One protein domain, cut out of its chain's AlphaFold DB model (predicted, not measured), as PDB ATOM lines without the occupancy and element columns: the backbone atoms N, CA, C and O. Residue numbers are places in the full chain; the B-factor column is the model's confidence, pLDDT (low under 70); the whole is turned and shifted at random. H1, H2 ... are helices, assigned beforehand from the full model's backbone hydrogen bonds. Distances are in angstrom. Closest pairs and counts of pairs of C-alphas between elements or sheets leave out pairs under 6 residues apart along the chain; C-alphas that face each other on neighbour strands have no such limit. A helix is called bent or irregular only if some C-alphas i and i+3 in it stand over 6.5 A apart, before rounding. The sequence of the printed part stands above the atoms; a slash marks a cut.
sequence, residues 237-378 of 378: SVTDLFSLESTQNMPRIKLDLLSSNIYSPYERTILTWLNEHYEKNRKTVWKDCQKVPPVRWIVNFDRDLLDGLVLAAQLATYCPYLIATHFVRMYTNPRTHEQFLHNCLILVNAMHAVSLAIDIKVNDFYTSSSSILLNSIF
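What this domain is: This is residues 237 to 378 of the 378 residues of the protein "Calponin-homology (CH) domain-containing protein" of Athene cunicularia (UniProt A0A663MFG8). A short helix, H4, sits in the core between two longer ones: the long, kinked H3 crosses it on one side, and H6 runs nearly alongside it on the other. The short H5 lies near the ends of H4 and H6, H7 and H8 make a corner at another edge, and the small H1 and H2 lie far out, with residues 243 to 249 of their link sticking out. The printed part has 142 residues with eight named helices, H1 to H8 in chain order, and no named strand; its class is all helix. It is compact, with a radius of gyration of the C-alphas of 15.0 A, and rounded, spanning 37 by 32 by 29 A.

How they stand to each other: H1, residues 238 to 242, and H2, residues 255 to 259, touch no helix. H3, residues 265 to 285, is only just apart from H1, at 8.2 A; it has a kink of 36 degrees near residue 279 and is irregular, C-alphas 280 and 283 being 7.1 A apart. H4, residues 309 to 318, touches H3 about perpendicular, at 81 degrees; their closest C-alphas, of Tyr 278 and Val 310, are 5.8 A apart. H5, residues 321 to 325, is close to H4 but not clearly touching; their closest C-alphas, of Ala 316 and Ile 323, are 6.2 A apart. H6, residues 337 to 353, touches H4 at a shallow tilt of 18 degrees, the same way; their closest C-alphas, of Ala 312 and Leu 347, are 6.0 A apart. H7, residues 363 to 366, is close to H6 but not clearly touching, with the closest C-alphas, of Cys 344 and Phe 365, 7.5 A apart. H8, residues 370 to 377, and H7 only just touch, with 3 pairs of C-alphas within 8 A, and only at the corner; the closest C-alphas, of Phe 365 and Leu 373, are 7.5 A apart. Every O i to N i+4 pair is within hydrogen-bond range in H1, H6 and H8, 15 of 17 in H3, 5 of 6 in H4, and 0 of 1 in H2 and in H5, each with 1 of 2 O i to N i+3 pairs within range; H7 is too short for an i+4 pair.

Where its parts are: H1 begins at C-alpha 238 (-6.254, -28.967, 35.507). H3 measures 29.2 A, H6 24.3 A, H4 14.7 A and H8 10.9 A from first to last C-alpha. H8 ends at C-alpha 377 (-21.247, -39.409, 40.152).

The domain as a whole: The two C-alphas farthest apart, of Ser 259 and Thr 325, are 41.5 A apart. The printed part has no cut and ends at residue 378, the chain's last. The links H1 to H2, H3 to H4 and H5 to H6 are long, with 12, 23 and 11 residues. Mean pLDDT of the printed part is 74.7; residues 237 to 263 and 357 to 378 are under 70.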
ATOM      1  N   SER A 237      -3.697 -32.288  37.278       43.00
ATOM      2  CA  SER A 237      -3.351 -30.903  36.982       43.00
ATOM      3  C   SER A 237      -4.235 -30.394  35.845       43.00
ATOM      4  O   SER A 237      -3.891 -30.392  34.668       43.00
ATOM      5  N   VAL A 238      -5.408 -29.906  36.236       47.59
ATOM      6  CA  VAL A 238      -6.254 -28.967  35.507       47.59
ATOM      7  C   VAL A 238      -5.314 -27.942  34.836       47.59
ATOM      8  O   VAL A 238      -5.334 -27.747  33.625       47.59
ATOM      9  N   THR A 239      -4.320 -27.433  35.559       40.78
ATOM     10  CA  THR A 239      -3.291 -26.525  35.040       40.78
ATOM     11  C   THR A 239      -2.543 -26.993  33.771       40.78
ATOM     12  O   THR A 239      -2.234 -26.148  32.930       40.78
ATOM     13  N   ASP A 240      -2.293 -28.294  33.572       44.19
ATOM     14  CA  ASP A 240      -1.546 -28.795  32.400       44.19
ATOM     15  C   ASP A 240      -2.440 -29.083  31.182       44.19
ATOM     16  O   ASP A 240      -1.985 -28.970  30.047       44.19
ATOM     17  N   LEU A 241      -3.726 -29.395  31.386       45.50
ATOM     18  CA  LEU A 241      -4.702 -29.553  30.293       45.50
ATOM     19  C   LEU A 241      -5.301 -28.211  29.835       45.50
ATOM     20  O   LEU A 241      -5.666 -28.068  28.668       45.50
ATOM     21  N   PHE A 242      -5.388 -27.223  30.731       47.66
ATOM     22  CA  PHE A 242      -6.062 -25.939  30.483       47.66
ATOM     23  C   PHE A 242      -5.126 -24.783  30.101       47.66
ATOM     24  O   PHE A 242      -5.598 -23.693  29.778       47.66
ATOM     25  N   SER A 243      -3.808 -24.995  30.080       42.56
ATOM     26  CA  SER A 243      -2.838 -23.967  29.669       42.56
ATOM     27  C   SER A 243      -2.681 -23.817  28.150       42.56
ATOM     28  O   SER A 243      -2.077 -22.838  27.713       42.56
ATOM     29  N   LEU A 244      -3.255 -24.715  27.332       40.41
ATOM     30  CA  LEU A 244      -3.012 -24.717  25.882       40.41
ATOM     31  C   LEU A 244      -4.169 -24.199  25.006       40.41
ATOM     32  O   LEU A 244      -3.914 -23.789  23.878       40.41
ATOM     33  N   GLU A 245      -5.419 -24.128  25.485       39.84
ATOM     34  CA  GLU A 245      -6.547 -23.725  24.625       39.84
ATOM     35  C   GLU A 245      -7.541 -22.752  25.292       39.84
ATOM     36  O   GLU A 245      -8.452 -23.136  26.021       39.84
ATOM     37  N   SER A 246      -7.449 -21.479  24.888       41.91
ATOM     38  CA  SER A 246      -8.539 -20.481  24.844       41.91
ATOM     39  C   SER A 246      -9.012 -19.813  26.150       41.91
ATOM     40  O   SER A 246     -10.186 -19.809  26.513       41.91
ATOM     41  N   THR A 247      -8.118 -19.064  26.792       39.47
ATOM     42  CA  THR A 247      -8.425 -18.169  27.925       39.47
ATOM     43  C   THR A 247      -9.065 -16.821  27.520       39.47
ATOM     44  O   THR A 247      -8.689 -15.787  28.065       39.47
ATOM     45  N   GLN A 248     -10.004 -16.774  26.562       44.81
ATOM     46  CA  GLN A 248     -10.576 -15.482  26.113       44.81
ATOM     47  C   GLN A 248     -12.090 -15.291  26.262       44.81
ATOM     48  O   GLN A 248     -12.512 -14.141  26.294       44.81
ATOM     49  N   ASN A 249     -12.911 -16.336  26.433       44.84
ATOM     50  CA  ASN A 249     -14.377 -16.163  26.364       44.84
ATOM     51  C   ASN A 249     -15.185 -16.679  27.563       44.84
ATOM     52  O   ASN A 249     -16.398 -16.486  27.583       44.84
ATOM     53  N   MET A 250     -14.555 -17.293  28.566       43.03
ATOM     54  CA  MET A 250     -15.249 -17.648  29.805       43.03
ATOM     55  C   MET A 250     -14.976 -16.572  30.855       43.03
ATOM     56  O   MET A 250     -13.807 -16.346  31.187       43.03
ATOM     57  N   PRO A 251     -16.007 -15.899  31.403       41.53
ATOM     58  CA  PRO A 251     -15.822 -15.115  32.608       41.53
ATOM     59  C   PRO A 251     -15.321 -16.095  33.662       41.53
ATOM     60  O   PRO A 251     -16.044 -17.021  34.030       41.53
ATOM     61  N   ARG A 252     -14.071 -15.935  34.114       44.47
ATOM     62  CA  ARG A 252     -13.584 -16.638  35.307       44.47
ATOM     63  C   ARG A 252     -14.656 -16.461  36.363       44.47
ATOM     64  O   ARG A 252     -15.123 -15.329  36.529       44.47
ATOM     65  N   ILE A 253     -15.062 -17.546  37.023       45.03
ATOM     66  CA  ILE A 253     -15.963 -17.450  38.168       45.03
ATOM     67  C   ILE A 253     -15.459 -16.298  39.007       45.03
ATOM     68  O   ILE A 253     -14.299 -16.326  39.419       45.03
ATOM     69  N   LYS A 254     -16.264 -15.227  39.098       40.59
ATOM     70  CA  LYS A 254     -15.852 -14.012  39.789       40.59
ATOM     71  C   LYS A 254     -15.433 -14.508  41.158       40.59
ATOM     72  O   LYS A 254     -16.284 -15.038  41.875       40.59
ATOM     73  N   LEU A 255     -14.132 -14.447  41.459       43.22
ATOM     74  CA  LEU A 255     -13.608 -15.076  42.667       43.22
ATOM     75  C   LEU A 255     -14.307 -14.509  43.919       43.22
ATOM     76  O   LEU A 255     -14.355 -15.155  44.952       43.22
ATOM     77  N   ASP A 256     -14.970 -13.361  43.786       40.97
ATOM     78  CA  ASP A 256     -15.799 -12.723  44.807       40.97
ATOM     79  C   ASP A 256     -17.081 -13.499  45.188       40.97
ATOM     80  O   ASP A 256     -17.545 -13.376  46.321       40.97
ATOM     81  N   LEU A 257     -17.638 -14.350  44.309       43.50
ATOM     82  CA  LEU A 257     -18.721 -15.296  44.657       43.50
ATOM     83  C   LEU A 257     -18.189 -16.559  45.368       43.50
ATOM     84  O   LEU A 257     -18.976 -17.358  45.871       43.50
ATOM     85  N   LEU A 258     -16.861 -16.726  45.452       45.12
ATOM     86  CA  LEU A 258     -16.167 -17.818  46.153       45.12
ATOM     87  C   LEU A 258     -15.986 -17.551  47.661       45.12
ATOM     88  O   LEU A 258     -15.253 -18.281  48.335       45.12
ATOM     89  N   SER A 259     -16.645 -16.521  48.193       39.84
ATOM     90  CA  SER A 259     -16.681 -16.175  49.621       39.84
ATOM     91  C   SER A 259     -17.710 -16.982  50.423       39.84
ATOM     92  O   SER A 259     -17.763 -16.857  51.642       39.84
ATOM     93  N   SER A 260     -18.514 -17.843  49.784       42.09
ATOM     94  CA  SER A 260     -19.405 -18.730  50.528       42.09
ATOM     95  C   SER A 260     -18.618 -19.929  51.073       42.09
ATOM     96  O   SER A 260     -18.049 -20.732  50.330       42.09
ATOM     97  N   ASN A 261     -18.600 -20.082  52.397       52.09
ATOM     98  CA  ASN A 261     -17.996 -21.212  53.124       52.09
ATOM     99  C   ASN A 261     -18.720 -22.556  52.864       52.09
ATOM    100  O   ASN A 261     -18.599 -23.492  53.645       52.09
ATOM    101  N   ILE A 262     -19.513 -22.640  51.792       61.22
ATOM    102  CA  ILE A 262     -20.448 -23.730  51.517       61.22
ATOM    103  C   ILE A 262     -19.735 -24.919  50.861       61.22
ATOM    104  O   ILE A 262     -20.086 -26.060  51.133       61.22
ATOM    105  N   TYR A 263     -18.722 -24.664  50.027       69.00
ATOM    106  CA  TYR A 263     -18.020 -25.707  49.276       69.00
ATOM    107  C   TYR A 263     -16.536 -25.760  49.620       69.00
ATOM    108  O   TYR A 263     -15.848 -24.733  49.630       69.00
ATOM    109  N   SER A 264     -16.040 -26.977  49.813       77.12
ATOM    110  CA  SER A 264     -14.623 -27.303  49.925       77.12
ATOM    111  C   SER A 264     -13.852 -26.956  48.638       77.12
ATOM    112  O   SER A 264     -14.440 -26.860  47.554       77.12
ATOM    113  N   PRO A 265     -12.515 -26.800  48.708       80.88
ATOM    114  CA  PRO A 265     -11.686 -26.556  47.523       80.88
ATOM    115  C   PRO A 265     -11.861 -27.611  46.417       80.88
ATOM    116  O   PRO A 265     -11.825 -27.287  45.228       80.88
ATOM    117  N   TYR A 266     -12.103 -28.867  46.798       82.19
ATOM    118  CA  TYR A 266     -12.278 -29.976  45.858       82.19
ATOM    119  C   TYR A 266     -13.623 -29.905  45.133       82.19
ATOM    120  O   TYR A 266     -13.667 -30.017  43.913       82.19
ATOM    121  N   GLU A 267     -14.709 -29.601  45.845       81.31
ATOM    122  CA  GLU A 267     -16.024 -29.374  45.231       81.31
ATOM    123  C   GLU A 267     -15.990 -28.192  44.254       81.31
ATOM    124  O   GLU A 267     -16.520 -28.273  43.147       81.31
ATOM    125  N   ARG A 268     -15.282 -27.112  44.608       79.12
ATOM    126  CA  ARG A 268     -15.072 -25.963  43.708       79.12
ATOM    127  C   ARG A 268     -14.302 -26.349  42.442       79.12
ATOM    128  O   ARG A 268     -14.597 -25.829  41.364       79.12
ATOM    129  N   THR A 269     -13.346 -27.268  42.562       82.31
ATOM    130  CA  THR A 269     -12.601 -27.806  41.415       82.31
ATOM    131  C   THR A 269     -13.541 -28.561  40.473       82.31
ATOM    132  O   THR A 269     -13.531 -28.296  39.273       82.31
ATOM    133  N   ILE A 270     -14.425 -29.412  41.010       84.00
ATOM    134  CA  ILE A 270     -15.434 -30.134  40.214       84.00
ATOM    135  C   ILE A 270     -16.402 -29.154  39.532       84.00
ATOM    136  O   ILE A 270     -16.662 -29.291  38.340       84.00
ATOM    137  N   LEU A 271     -16.907 -28.134  40.239       84.31
ATOM    138  CA  LEU A 271     -17.791 -27.120  39.637       84.31
ATOM    139  C   LEU A 271     -17.109 -26.382  38.481       84.31
ATOM    140  O   LEU A 271     -17.723 -26.159  37.438       84.31
ATOM    141  N   THR A 272     -15.839 -26.016  38.647       82.69
ATOM    142  CA  THR A 272     -15.061 -25.347  37.594       82.69
ATOM    143  C   THR A 272     -14.935 -26.250  36.368       82.69
ATOM    144  O   THR A 272     -15.285 -25.842  35.261       82.69
ATOM    145  N   TRP A 273     -14.551 -27.509  36.588       85.69
ATOM    146  CA  TRP A 273     -14.451 -28.530  35.549       85.69
ATOM    147  C   TRP A 273     -15.778 -28.745  34.799       85.69
ATOM    148  O   TRP A 273     -15.793 -28.760  33.568       85.69
ATOM    149  N   LEU A 274     -16.910 -28.818  35.514       87.88
ATOM    150  CA  LEU A 274     -18.246 -28.950  34.920       87.88
ATOM    151  C   LEU A 274     -18.609 -27.763  34.013       87.88
ATOM    152  O   LEU A 274     -19.157 -27.965  32.928       87.88
ATOM    153  N   ASN A 275     -18.308 -26.530  34.435       88.38
ATOM    154  CA  ASN A 275     -18.590 -25.330  33.639       88.38
ATOM    155  C   ASN A 275     -17.811 -25.319  32.324       88.38
ATOM    156  O   ASN A 275     -18.386 -25.087  31.259       88.38
ATOM    157  N   GLU A 276     -16.507 -25.576  32.400       83.62
ATOM    158  CA  GLU A 276     -15.625 -25.542  31.237       83.62
ATOM    159  C   GLU A 276     -15.986 -26.637  30.234       83.62
ATOM    160  O   GLU A 276     -16.159 -26.361  29.041       83.62
ATOM    161  N   HIS A 277     -16.187 -27.870  30.706       85.88
ATOM    162  CA  HIS A 277     -16.557 -28.972  29.827       85.88
ATOM    163  C   HIS A 277     -17.950 -28.823  29.234       85.88
ATOM    164  O   HIS A 277     -18.132 -29.148  28.058       85.88
ATOM    165  N   TYR A 278     -18.928 -28.328  29.993       91.62
ATOM    166  CA  TYR A 278     -20.257 -28.107  29.441       91.62
ATOM    167  C   TYR A 278     -20.230 -27.057  28.322       91.62
ATOM    168  O   TYR A 278     -20.766 -27.315  27.239       91.62
ATOM    169  N   GLU A 279     -19.567 -25.912  28.528       89.31
ATOM    170  CA  GLU A 279     -19.484 -24.881  27.486       89.31
ATOM    171  C   GLU A 279     -18.714 -25.373  26.256       89.31
ATOM    172  O   GLU A 279     -19.170 -25.159  25.127       89.31
ATOM    173  N   LYS A 280     -17.593 -26.082  26.456       87.75
ATOM    174  CA  LYS A 280     -16.792 -26.641  25.357       87.75
ATOM    175  C   LYS A 280     -17.595 -27.646  24.529       87.75
ATOM    176  O   LYS A 280     -17.542 -27.609  23.301       87.75
ATOM    177  N   ASN A 281     -18.357 -28.528  25.177       89.38
ATOM    178  CA  ASN A 281     -18.954 -29.684  24.506       89.38
ATOM    179  C   ASN A 281     -20.400 -29.493  24.042       89.38
ATOM    180  O   ASN A 281     -20.806 -30.167  23.094       89.38
ATOM    181  N   ARG A 282     -21.194 -28.578  24.622       91.94
ATOM    182  CA  ARG A 282     -22.625 -28.447  24.266       91.94
ATOM    183  C   ARG A 282     -22.860 -28.200  22.770       91.94
ATOM    184  O   ARG A 282     -23.823 -28.710  22.203       91.94
ATOM    185  N   LYS A 283     -21.964 -27.450  22.118       89.38
ATOM    186  CA  LYS A 283     -22.045 -27.151  20.678       89.38
ATOM    187  C   LYS A 283     -21.711 -28.360  19.812       89.38
ATOM    188  O   LYS A 283     -22.201 -28.430  18.697       89.38
ATOM    189  N   THR A 284     -20.909 -29.290  20.321       90.25
ATOM    190  CA  THR A 284     -20.506 -30.515  19.620       90.25
ATOM    191  C   THR A 284     -21.559 -31.605  19.773       90.25
ATOM    192  O   THR A 284     -21.944 -32.230  18.788       90.25
ATOM    193  N   VAL A 285     -22.054 -31.810  20.998       92.50
ATOM    194  CA  VAL A 285     -23.014 -32.875  21.330       92.50
ATOM    195  C   VAL A 285     -24.361 -32.652  20.646       92.50
ATOM    196  O   VAL A 285     -24.933 -33.590  20.103       92.50
ATOM    197  N   TRP A 286     -24.847 -31.410  20.606       93.62
ATOM    198  CA  TRP A 286     -26.139 -31.065  20.001       93.62
ATOM    199  C   TRP A 286     -25.990 -30.219  18.732       93.62
ATOM    200  O   TRP A 286     -26.850 -29.391  18.436       93.62
ATOM    201  N   LYS A 287     -24.898 -30.416  17.978       88.12
ATOM    202  CA  LYS A 287     -24.597 -29.656  16.751       88.12
ATOM    203  C   LYS A 287     -25.687 -29.785  15.678       88.12
ATOM    204  O   LYS A 287     -26.002 -28.811  15.006       88.12
ATOM    205  N   ASP A 288     -26.270 -30.980  15.560       83.75
ATOM    206  CA  ASP A 288     -27.261 -31.334  14.535       83.75
ATOM    207  C   ASP A 288     -28.706 -31.142  15.034       83.75
ATOM    208  O   ASP A 288     -29.674 -31.430  14.329       83.75
ATOM    209  N   CYS A 289     -28.880 -30.661  16.269       82.75
ATOM    210  CA  CYS A 289     -30.191 -30.370  16.833       82.75
ATOM    211  C   CYS A 289     -30.659 -28.971  16.419       82.75
ATOM    212  O   CYS A 289     -29.864 -28.045  16.282       82.75
ATOM    213  N   GLN A 290     -31.978 -28.777  16.317       77.50
ATOM    214  CA  GLN A 290     -32.563 -27.477  15.946       77.50
ATOM    215  C   GLN A 290     -32.114 -26.320  16.853       77.50
ATOM    216  O   GLN A 290     -32.090 -25.167  16.425       77.50
ATOM    217  N   LYS A 291     -31.807 -26.613  18.122       84.75
ATOM    218  CA  LYS A 291     -31.311 -25.645  19.102       84.75
ATOM    219  C   LYS A 291     -30.232 -26.294  19.953       84.75
ATOM    220  O   LYS A 291     -30.499 -27.305  20.599       84.75
ATOM    221  N   VAL A 292     -29.057 -25.675  19.999       88.44
ATOM    222  CA  VAL A 292     -28.006 -26.016  20.963       88.44
ATOM    223  C   VAL A 292     -28.478 -25.615  22.366       88.44
ATOM    224  O   VAL A 292     -29.074 -24.539  22.502       88.44
ATOM    225  N   PRO A 293     -28.212 -26.421  23.412       91.94
ATOM    226  CA  PRO A 293     -28.501 -26.022  24.781       91.94
ATOM    227  C   PRO A 293     -27.921 -24.653  25.144       91.94
ATOM    228  O   PRO A 293     -26.834 -24.302  24.665       91.94
ATOM    229  N   PRO A 294     -28.615 -23.863  25.981       87.69
ATOM    230  CA  PRO A 294     -28.152 -22.535  26.350       87.69
ATOM    231  C   PRO A 294     -26.823 -22.597  27.112       87.69
ATOM    232  O   PRO A 294     -26.512 -23.583  27.791       87.69
ATOM    233  N   VAL A 295     -26.051 -21.511  27.003       87.25
ATOM    234  CA  VAL A 295     -24.962 -21.232  27.947       87.25
ATOM    235  C   VAL A 295     -25.580 -21.170  29.337       87.25
ATOM    236  O   VAL A 295     -26.636 -20.558  29.517       87.25
ATOM    237  N   ARG A 296     -24.929 -21.785  30.316       84.38
ATOM    238  CA  ARG A 296     -25.342 -21.699  31.714       84.38
ATOM    239  C   ARG A 296     -24.132 -21.696  32.617       84.38
ATOM    240  O   ARG A 296     -23.036 -22.066  32.209       84.38
ATOM    241  N   TRP A 297     -24.397 -21.299  33.843       83.75
ATOM    242  CA  TRP A 297     -23.413 -21.185  34.887       83.75
ATOM    243  C   TRP A 297     -23.761 -22.167  36.001       83.75
ATOM    244  O   TRP A 297     -24.828 -22.053  36.599       83.75
ATOM    245  N   ILE A 298     -22.890 -23.144  36.233       86.75
ATOM    246  CA  ILE A 298     -23.098 -24.247  37.176       86.75
ATOM    247  C   ILE A 298     -22.425 -23.875  38.500       86.75
ATOM    248  O   ILE A 298     -21.203 -23.786  38.583       86.75
ATOM    249  N   VAL A 299     -23.217 -23.613  39.534       82.56
ATOM    250  CA  VAL A 299     -22.758 -23.186  40.873       82.56
ATOM    251  C   VAL A 299     -23.158 -24.139  41.984       82.56
ATOM    252  O   VAL A 299     -22.672 -23.988  43.101       82.56
ATOM    253  N   ASN A 300     -24.038 -25.097  41.705       81.38
ATOM    254  CA  ASN A 300     -24.434 -26.127  42.653       81.38
ATOM    255  C   ASN A 300     -24.576 -27.486  41.957       81.38
ATOM    256  O   ASN A 300     -24.740 -27.560  40.740       81.38
ATOM    257  N   PHE A 301     -24.538 -28.558  42.743       81.12
ATOM    258  CA  PHE A 301     -24.673 -29.923  42.235       81.12
ATOM    259  C   PHE A 301     -26.127 -30.393  42.143       81.12
ATOM    260  O   PHE A 301     -26.353 -31.524  41.747       81.12
ATOM    261  N   ASP A 302     -27.101 -29.534  42.462       77.19
ATOM    262  CA  ASP A 302     -28.511 -29.909  42.585       77.19
ATOM    263  C   ASP A 302     -29.324 -29.408  41.395       77.19
ATOM    264  O   ASP A 302     -29.521 -30.097  40.395       77.19
ATOM    265  N   ARG A 303     -29.767 -28.153  41.470       81.31
ATOM    266  CA  ARG A 303     -30.636 -27.521  40.476       81.31
ATOM    267  C   ARG A 303     -29.965 -27.411  39.115       81.31
ATOM    268  O   ARG A 303     -30.645 -27.553  38.104       81.31
ATOM    269  N   ASP A 304     -28.656 -27.176  39.090       85.69
ATOM    270  CA  ASP A 304     -27.940 -26.934  37.834       85.69
ATOM    271  C   ASP A 304     -27.638 -28.238  37.076       85.69
ATOM    272  O   ASP A 304     -27.365 -28.195  35.875       85.69
ATOM    273  N   LEU A 305     -27.720 -29.391  37.753       87.44
ATOM    274  CA  LEU A 305     -27.538 -30.726  37.167       87.44
ATOM    275  C   LEU A 305     -28.864 -31.464  36.916       87.44
ATOM    276  O   LEU A 305     -28.876 -32.479  36.220       87.44
ATOM    277  N   LEU A 306     -29.975 -30.934  37.439       85.56
ATOM    278  CA  LEU A 306     -31.303 -31.557  37.459       85.56
ATOM    279  C   LEU A 306     -31.830 -31.973  36.078       85.56
ATOM    280  O   LEU A 306     -32.564 -32.951  35.967       85.56
ATOM    281  N   ASP A 307     -31.487 -31.232  35.025       88.81
ATOM    282  CA  ASP A 307     -31.986 -31.486  33.669       88.81
ATOM    283  C   ASP A 307     -31.168 -32.518  32.875       88.81
ATOM    284  O   ASP A 307     -31.459 -32.771  31.699       88.81
ATOM    285  N   GLY A 308     -30.120 -33.074  33.494       90.25
ATOM    286  CA  GLY A 308     -29.239 -34.098  32.938       90.25
ATOM    287  C   GLY A 308     -28.321 -33.628  31.805       90.25
ATOM    288  O   GLY A 308     -27.428 -34.372  31.403       90.25
ATOM    289  N   LEU A 309     -28.477 -32.408  31.283       93.69
ATOM    290  CA  LEU A 309     -27.732 -31.950  30.108       93.69
ATOM    291  C   LEU A 309     -26.245 -31.711  30.422       93.69
ATOM    292  O   LEU A 309     -25.401 -31.922  29.553       93.69
ATOM    293  N   VAL A 310     -25.904 -31.270  31.642       92.31
ATOM    294  CA  VAL A 310     -24.496 -31.054  32.040       92.31
ATOM    295  C   VAL A 310     -23.765 -32.391  32.057       92.31
ATOM    296  O   VAL A 310     -22.721 -32.552  31.429       92.31
ATOM    297  N   LEU A 311     -24.370 -33.373  32.721       91.38
ATOM    298  CA  LEU A 311     -23.825 -34.717  32.866       91.38
ATOM    299  C   LEU A 311     -23.766 -35.455  31.525       91.38
ATOM    300  O   LEU A 311     -22.778 -36.124  31.239       91.38
ATOM    301  N   ALA A 312     -24.772 -35.283  30.662       92.62
ATOM    302  CA  ALA A 312     -24.754 -35.831  29.308       92.62
ATOM    303  C   ALA A 312     -23.613 -35.245  28.466       92.62
ATOM    304  O   ALA A 312     -22.914 -35.992  27.784       92.62
ATOM    305  N   ALA A 313     -23.373 -33.930  28.545       93.25
ATOM    306  CA  ALA A 313     -22.245 -33.301  27.856       93.25
ATOM    307  C   ALA A 313     -20.898 -33.853  28.349       93.25
ATOM    308  O   ALA A 313     -19.983 -34.088  27.555       93.25
ATOM    309  N   GLN A 314     -20.792 -34.113  29.653       90.25
ATOM    310  CA  GLN A 314     -19.601 -34.707  30.237       90.25
ATOM    311  C   GLN A 314     -19.383 -36.141  29.753       90.25
ATOM    312  O   GLN A 314     -18.302 -36.480  29.268       90.25
ATOM    313  N   LEU A 315     -20.422 -36.973  29.818       90.25
ATOM    314  CA  LEU A 315     -20.358 -38.363  29.384       90.25
ATOM    315  C   LEU A 315     -20.056 -38.466  27.883       90.25
ATOM    316  O   LEU A 315     -19.248 -39.292  27.469       90.25
ATOM    317  N   ALA A 316     -20.619 -37.570  27.073       91.88
ATOM    318  CA  ALA A 316     -20.335 -37.475  25.644       91.88
ATOM    319  C   ALA A 316     -18.875 -37.124  25.327       91.88
ATOM    320  O   ALA A 316     -18.385 -37.496  24.264       91.88
ATOM    321  N   THR A 317     -18.176 -36.433  26.233       89.38
ATOM    322  CA  THR A 317     -16.752 -36.106  26.058       89.38
ATOM    323  C   THR A 317     -15.902 -37.375  26.062       89.38
ATOM    324  O   THR A 317     -15.006 -37.525  25.237       89.38
ATOM    325  N   TYR A 318     -16.211 -38.307  26.964       88.25
ATOM    326  CA  TYR A 318     -15.483 -39.569  27.102       88.25
ATOM    327  C   TYR A 318     -16.046 -40.683  26.217       88.25
ATOM    328  O   TYR A 318     -15.319 -41.586  25.814       88.25
ATOM    329  N   CYS A 319     -17.338 -40.629  25.894       92.50
ATOM    330  CA  CYS A 319     -18.040 -41.622  25.085       92.50
ATOM    331  C   CYS A 319     -18.815 -40.952  23.932       92.50
ATOM    332  O   CYS A 319     -20.051 -40.955  23.934       92.50
ATOM    333  N   PRO A 320     -18.129 -40.401  22.906       92.62
ATOM    334  CA  PRO A 320     -18.783 -39.658  21.821       92.62
ATOM    335  C   PRO A 320     -19.788 -40.482  21.007       92.62
ATOM    336  O   PRO A 320     -20.734 -39.940  20.440       92.62
ATOM    337  N   TYR A 321     -19.634 -41.807  20.971       93.06
ATOM    338  CA  TYR A 321     -20.563 -42.721  20.295       93.06
ATOM    339  C   TYR A 321     -21.974 -42.730  20.918       93.06
ATOM    340  O   TYR A 321     -22.946 -43.108  20.257       93.06
ATOM    341  N   LEU A 322     -22.121 -42.268  22.167       94.38
ATOM    342  CA  LEU A 322     -23.423 -42.104  22.817       94.38
ATOM    343  C   LEU A 322     -24.216 -40.915  22.265       94.38
ATOM    344  O   LEU A 322     -25.432 -40.861  22.439       94.38
ATOM    345  N   ILE A 323     -23.566 -39.970  21.577       94.12
ATOM    346  CA  ILE A 323     -24.225 -38.766  21.057       94.12
ATOM    347  C   ILE A 323     -25.330 -39.149  20.070       94.12
ATOM    348  O   ILE A 323     -26.492 -38.792  20.265       94.12
ATOM    349  N   ALA A 324     -24.975 -39.928  19.045       92.75
ATOM    350  CA  ALA A 324     -25.896 -40.312  17.978       92.75
ATOM    351  C   ALA A 324     -26.982 -41.300  18.439       92.75
ATOM    352  O   ALA A 324     -28.056 -41.360  17.849       92.75
ATOM    353  N   THR A 325     -26.709 -42.078  19.488       93.62
ATOM    354  CA  THR A 325     -27.603 -43.146  19.964       93.62
ATOM    355  C   THR A 325     -28.524 -42.693  21.100       93.62
ATOM    356  O   THR A 325     -29.676 -43.124  21.171       93.62
ATOM    357  N   HIS A 326     -28.045 -41.800  21.969       94.38
ATOM    358  CA  HIS A 326     -28.735 -41.375  23.187       94.38
ATOM    359  C   HIS A 326     -28.967 -39.861  23.199       94.38
ATOM    360  O   HIS A 326     -30.114 -39.416  23.162       94.38
ATOM    361  N   PHE A 327     -27.901 -39.055  23.229       94.62
ATOM    362  CA  PHE A 327     -28.009 -37.642  23.618       94.62
ATOM    363  C   PHE A 327     -28.703 -36.746  22.590       94.62
ATOM    364  O   PHE A 327     -29.320 -35.752  22.977       94.62
ATOM    365  N   VAL A 328     -28.711 -37.127  21.309       92.62
ATOM    366  CA  VAL A 328     -29.486 -36.434  20.262       92.62
ATOM    367  C   VAL A 328     -30.995 -36.404  20.562       92.62
ATOM    368  O   VAL A 328     -31.710 -35.537  20.068       92.62
ATOM    369  N   ARG A 329     -31.489 -37.329  21.399       93.00
ATOM    370  CA  ARG A 329     -32.906 -37.456  21.785       93.00
ATOM    371  C   ARG A 329     -33.289 -36.605  23.000       93.00
ATOM    372  O   ARG A 329     -34.454 -36.631  23.401       93.00
ATOM    373  N   MET A 330     -32.334 -35.911  23.619       94.75
ATOM    374  CA  MET A 330     -32.585 -35.077  24.796       94.75
ATOM    375  C   MET A 330     -33.208 -33.736  24.405       94.75
ATOM    376  O   MET A 330     -32.871 -33.139  23.381       94.75
ATOM    377  N   TYR A 331     -34.082 -33.218  25.265       94.88
ATOM    378  CA  TYR A 331     -34.556 -31.845  25.176       94.88
ATOM    379  C   TYR A 331     -33.405 -30.891  25.486       94.88
ATOM    380  O   TYR A 331     -32.857 -30.926  26.584       94.88
ATOM    381  N   THR A 332     -33.068 -30.009  24.542       93.81
ATOM    382  CA  THR A 332     -31.952 -29.058  24.679       93.81
ATOM    383  C   THR A 332     -32.313 -27.775  25.428       93.81
ATOM    384  O   THR A 332     -31.432 -27.027  25.835       93.81
ATOM    385  N   ASN A 333     -33.604 -27.511  25.639       92.38
ATOM    386  CA  ASN A 333     -34.093 -26.403  26.462       92.38
ATOM    387  C   ASN A 333     -35.293 -26.861  27.306       92.38
ATOM    388  O   ASN A 333     -36.426 -26.451  27.026       92.38
ATOM    389  N   PRO A 334     -35.074 -27.778  28.260       91.31
ATOM    390  CA  PRO A 334     -36.152 -28.366  29.032       91.31
ATOM    391  C   PRO A 334     -36.746 -27.339  30.008       91.31
ATOM    392  O   PRO A 334     -36.026 -26.559  30.629       91.31
ATOM    393  N   ARG A 335     -38.075 -27.307  30.114       90.38
ATOM    394  CA  ARG A 335     -38.832 -26.340  30.936       90.38
ATOM    395  C   ARG A 335     -39.833 -26.984  31.884       90.38
ATOM    396  O   ARG A 335     -40.317 -26.308  32.786       90.38
ATOM    397  N   THR A 336     -40.170 -28.250  31.659       89.94
ATOM    398  CA  THR A 336     -41.137 -28.985  32.477       89.94
ATOM    399  C   THR A 336     -40.467 -30.166  33.164       89.94
ATOM    400  O   THR A 336     -39.416 -30.648  32.732       89.94
ATOM    401  N   HIS A 337     -41.086 -30.644  34.239       85.38
ATOM    402  CA  HIS A 337     -40.576 -31.767  35.015       85.38
ATOM    403  C   HIS A 337     -40.466 -33.051  34.174       85.38
ATOM    404  O   HIS A 337     -39.485 -33.784  34.277       85.38
ATOM    405  N   GLU A 338     -41.426 -33.282  33.279       88.94
ATOM    406  CA  GLU A 338     -41.453 -34.428  32.367       88.94
ATOM    407  C   GLU A 338     -40.289 -34.380  31.369       88.94
ATOM    408  O   GLU A 338     -39.731 -35.414  31.009       88.94
ATOM    409  N   GLN A 339     -39.877 -33.180  30.946       92.50
ATOM    410  CA  GLN A 339     -38.720 -33.011  30.066       92.50
ATOM    411  C   GLN A 339     -37.407 -33.277  30.800       92.50
ATOM    412  O   GLN A 339     -36.518 -33.909  30.227       92.50
ATOM    413  N   PHE A 340     -37.294 -32.860  32.067       89.50
ATOM    414  CA  PHE A 340     -36.176 -33.280  32.916       89.50
ATOM    415  C   PHE A 340     -36.156 -34.809  33.053       89.50
ATOM    416  O   PHE A 340     -35.094 -35.414  32.956       89.50
ATOM    417  N   LEU A 341     -37.330 -35.446  33.159       87.50
ATOM    418  CA  LEU A 341     -37.449 -36.895  33.394       87.50
ATOM    419  C   LEU A 341     -36.989 -37.694  32.208       87.50
ATOM    420  O   LEU A 341     -36.172 -38.604  32.331       87.50
ATOM    421  N   HIS A 342     -37.480 -37.296  31.046       93.00
ATOM    422  CA  HIS A 342     -37.048 -37.832  29.774       93.00
ATOM    423  C   HIS A 342     -35.529 -37.724  29.599       93.00
ATOM    424  O   HIS A 342     -34.878 -38.704  29.239       93.00
ATOM    425  N   ASN A 343     -34.945 -36.562  29.904       93.81
ATOM    426  CA  ASN A 343     -33.503 -36.359  29.806       93.81
ATOM    427  C   ASN A 343     -32.720 -37.254  30.777       93.81
ATOM    428  O   ASN A 343     -31.773 -37.922  30.360       93.81
ATOM    429  N   CYS A 344     -33.120 -37.313  32.047       89.88
ATOM    430  CA  CYS A 344     -32.466 -38.150  33.050       89.88
ATOM    431  C   CYS A 344     -32.591 -39.647  32.726       89.88
ATOM    432  O   CYS A 344     -31.626 -40.384  32.899       89.88
ATOM    433  N   LEU A 345     -33.722 -40.100  32.171       90.38
ATOM    434  CA  LEU A 345     -33.881 -41.470  31.661       90.38
ATOM    435  C   LEU A 345     -32.877 -41.782  30.546       90.38
ATOM    436  O   LEU A 345     -32.261 -42.848  30.548       90.38
ATOM    437  N   ILE A 346     -32.687 -40.859  29.599       93.31
ATOM    438  CA  ILE A 346     -31.684 -41.020  28.537       93.31
ATOM    439  C   ILE A 346     -30.278 -41.092  29.133       93.31
ATOM    440  O   ILE A 346     -29.503 -41.959  28.734       93.31
ATOM    441  N   LEU A 347     -29.957 -40.213  30.085       91.56
ATOM    442  CA  LEU A 347     -28.657 -40.185  30.749       91.56
ATOM    443  C   LEU A 347     -28.365 -41.497  31.487       91.56
ATOM    444  O   LEU A 347     -27.300 -42.073  31.291       91.56
ATOM    445  N   VAL A 348     -29.317 -41.994  32.280       88.00
ATOM    446  CA  VAL A 348     -29.185 -43.260  33.015       88.00
ATOM    447  C   VAL A 348     -28.995 -44.427  32.045       88.00
ATOM    448  O   VAL A 348     -28.068 -45.218  32.208       88.00
ATOM    449  N   ASN A 349     -29.786 -44.497  30.972       90.44
ATOM    450  CA  ASN A 349     -29.607 -45.519  29.935       90.44
ATOM    451  C   ASN A 349     -28.222 -45.439  29.272       90.44
ATOM    452  O   ASN A 349     -27.591 -46.467  29.031       90.44
ATOM    453  N   ALA A 350     -27.722 -44.227  29.024       91.44
ATOM    454  CA  ALA A 350     -26.392 -44.013  28.469       91.44
ATOM    455  C   ALA A 350     -25.281 -44.450  29.445       91.44
ATOM    456  O   ALA A 350     -24.317 -45.084  29.023       91.44
ATOM    457  N   MET A 351     -25.431 -44.180  30.747       88.38
ATOM    458  CA  MET A 351     -24.517 -44.658  31.795       88.38
ATOM    459  C   MET A 351     -24.512 -46.190  31.892       88.38
ATOM    460  O   MET A 351     -23.443 -46.796  31.986       88.38
ATOM    461  N   HIS A 352     -25.683 -46.830  31.799       88.00
ATOM    462  CA  HIS A 352     -25.787 -48.290  31.735       88.00
ATOM    463  C   HIS A 352     -25.080 -48.867  30.505       88.00
ATOM    464  O   HIS A 352     -24.367 -49.861  30.633       88.00
ATOM    465  N   ALA A 353     -25.218 -48.231  29.337       89.19
ATOM    466  CA  ALA A 353     -24.575 -48.685  28.104       89.19
ATOM    467  C   ALA A 353     -23.038 -48.719  28.202       89.19
ATOM    468  O   ALA A 353     -22.404 -49.533  27.535       89.19
ATOM    469  N   VAL A 354     -22.441 -47.876  29.051       88.12
ATOM    470  CA  VAL A 354     -20.983 -47.824  29.268       88.12
ATOM    471  C   VAL A 354     -20.528 -48.496  30.560       88.12
ATOM    472  O   VAL A 354     -19.377 -48.351  30.959       88.12
ATOM    473  N   SER A 355     -21.415 -49.247  31.221       82.69
ATOM    474  CA  SER A 355     -21.137 -49.915  32.500       82.69
ATOM    475  C   SER A 355     -20.698 -48.963  33.627       82.69
ATOM    476  O   SER A 355     -20.047 -49.391  34.576       82.69
ATOM    477  N   LEU A 356     -21.105 -47.688  33.572       75.81
ATOM    478  CA  LEU A 356     -20.919 -46.697  34.646       75.81
ATOM    479  C   LEU A 356     -22.109 -46.704  35.627       75.81
ATOM    480  O   LEU A 356     -22.458 -45.685  36.214       75.81
ATOM    481  N   ALA A 357     -22.806 -47.833  35.754       61.78
ATOM    482  CA  ALA A 357     -24.039 -47.932  36.522       61.78
ATOM    483  C   ALA A 357     -23.759 -47.894  38.036       61.78
ATOM    484  O   ALA A 357     -23.729 -48.932  38.692       61.78
ATOM    485  N   ILE A 358     -23.603 -46.694  38.602       63.31
ATOM    486  CA  ILE A 358     -23.494 -46.439  40.055       63.31
ATOM    487  C   ILE A 358     -24.895 -46.510  40.715       63.31
ATOM    488  O   ILE A 358     -25.219 -45.758  41.624       63.31
ATOM    489  N   ASP A 359     -25.771 -47.392  40.211       59.66
ATOM    490  CA  ASP A 359     -27.172 -47.582  40.645       59.66
ATOM    491  C   ASP A 359     -27.972 -46.266  40.810       59.66
ATOM    492  O   ASP A 359     -28.899 -46.177  41.614       59.66
ATOM    493  N   ILE A 360     -27.616 -45.227  40.040       63.34
ATOM    494  CA  ILE A 360     -28.326 -43.944  40.032       63.34
ATOM    495  C   ILE A 360     -29.671 -44.159  39.355       63.34
ATOM    496  O   ILE A 360     -29.744 -44.433  38.153       63.34
ATOM    497  N   LYS A 361     -30.754 -43.992  40.112       65.31
ATOM    498  CA  LYS A 361     -32.103 -44.013  39.558       65.31
ATOM    499  C   LYS A 361     -32.490 -42.613  39.134       65.31
ATOM    500  O   LYS A 361     -32.060 -41.608  39.685       65.31
ATOM    501  N   VAL A 362     -33.400 -42.538  38.176       56.78
ATOM    502  CA  VAL A 362     -33.913 -41.256  37.682       56.78
ATOM    503  C   VAL A 362     -34.528 -40.409  38.807       56.78
ATOM    504  O   VAL A 362     -34.382 -39.191  38.816       56.78
ATOM    505  N   ASN A 363     -35.128 -41.056  39.812       58.25
ATOM    506  CA  ASN A 363     -35.680 -40.394  40.997       58.25
ATOM    507  C   ASN A 363     -34.617 -39.710  41.876       58.25
ATOM    508  O   ASN A 363     -34.973 -38.875  42.709       58.25
ATOM    509  N   ASP A 364     -33.335 -40.033  41.704       59.53
ATOM    510  CA  ASP A 364     -32.225 -39.455  42.467       59.53
ATOM    511  C   ASP A 364     -31.775 -38.102  41.916       59.53
ATOM    512  O   ASP A 364     -31.042 -37.390  42.586       59.53
ATOM    513  N   PHE A 365     -32.269 -37.666  40.757       58.59
ATOM    514  CA  PHE A 365     -32.037 -36.296  40.288       58.59
ATOM    515  C   PHE A 365     -33.005 -35.289  40.929       58.59
ATOM    516  O   PHE A 365     -32.649 -34.134  41.128       58.59
ATOM    517  N   TYR A 366     -34.212 -35.715  41.312       51.22
ATOM    518  CA  TYR A 366     -35.315 -34.805  41.662       51.22
ATOM    519  C   TYR A 366     -35.352 -34.285  43.082       51.22
ATOM    520  O   TYR A 366     -35.967 -33.255  43.345       51.22
ATOM    521  N   THR A 367     -34.761 -35.023  44.005       48.31
ATOM    522  CA  THR A 367     -34.889 -34.755  45.441       48.31
ATOM    523  C   THR A 367     -33.551 -34.400  46.071       48.31
ATOM    524  O   THR A 367     -33.455 -34.368  47.293       48.31
ATOM    525  N   SER A 368     -32.495 -34.277  45.267       50.12
ATOM    526  CA  SER A 368     -31.134 -34.379  45.777       50.12
ATOM    527  C   SER A 368     -30.587 -33.063  46.289       50.12
ATOM    528  O   SER A 368     -30.800 -31.990  45.727       50.12
ATOM    529  N   SER A 369     -29.885 -33.221  47.401       49.41
ATOM    530  CA  SER A 369     -28.870 -32.330  47.915       49.41
ATOM    531  C   SER A 369     -27.520 -32.622  47.281       49.41
ATOM    532  O   SER A 369     -27.232 -33.763  46.900       49.41
ATOM    533  N   SER A 370     -26.656 -31.607  47.295       45.41
ATOM    534  CA  SER A 370     -25.404 -31.598  46.533       45.41
ATOM    535  C   SER A 370     -24.497 -32.796  46.842       45.41
ATOM    536  O   SER A 370     -23.753 -33.256  45.981       45.41
ATOM    537  N   SER A 371     -24.612 -33.347  48.052       44.31
ATOM    538  CA  SER A 371     -23.904 -34.536  48.526       44.31
ATOM    539  C   SER A 371     -24.271 -35.834  47.796       44.31
ATOM    540  O   SER A 371     -23.386 -36.638  47.531       44.31
ATOM    541  N   ILE A 372     -25.543 -36.072  47.459       52.56
ATOM    542  CA  ILE A 372     -25.988 -37.344  46.859       52.56
ATOM    543  C   ILE A 372     -25.486 -37.443  45.420       52.56
ATOM    544  O   ILE A 372     -24.987 -38.491  45.012       52.56
ATOM    545  N   LEU A 373     -25.577 -36.344  44.667       49.78
ATOM    546  CA  LEU A 373     -25.131 -36.295  43.276       49.78
ATOM    547  C   LEU A 373     -23.605 -36.324  43.176       49.78
ATOM    548  O   LEU A 373     -23.087 -37.042  42.329       49.78
ATOM    549  N   LEU A 374     -22.888 -35.644  44.077       51.78
ATOM    550  CA  LEU A 374     -21.435 -35.784  44.180       51.78
ATOM    551  C   LEU A 374     -21.026 -37.226  44.482       51.78
ATOM    552  O   LEU A 374     -20.309 -37.811  43.686       51.78
ATOM    553  N   ASN A 375     -21.553 -37.817  45.556       47.03
ATOM    554  CA  ASN A 375     -21.181 -39.170  45.979       47.03
ATOM    555  C   ASN A 375     -21.581 -40.257  44.974       47.03
ATOM    556  O   ASN A 375     -21.016 -41.343  44.995       47.03
ATOM    557  N   SER A 376     -22.602 -40.016  44.150       48.75
ATOM    558  CA  SER A 376     -23.049 -41.007  43.168       48.75
ATOM    559  C   SER A 376     -22.332 -40.877  41.827       48.75
ATOM    560  O   SER A 376     -22.277 -41.850  41.086       48.75
ATOM    561  N   ILE A 377     -21.818 -39.693  41.481       49.69
ATOM    562  CA  ILE A 377     -21.247 -39.409  40.152       49.69
ATOM    563  C   ILE A 377     -19.715 -39.323  40.190       49.69
ATOM    564  O   ILE A 377     -19.071 -39.703  39.210       49.69
ATOM    565  N   PHE A 378     -19.144 -38.827  41.287       45.12
ATOM    566  CA  PHE A 378     -17.712 -38.579  41.480       45.12
ATOM    567  C   PHE A 378     -17.157 -39.444  42.614       45.12
ATOM    568  O   PHE A 378     -15.944 -39.741  42.580       45.12
TER     569      PHE A 378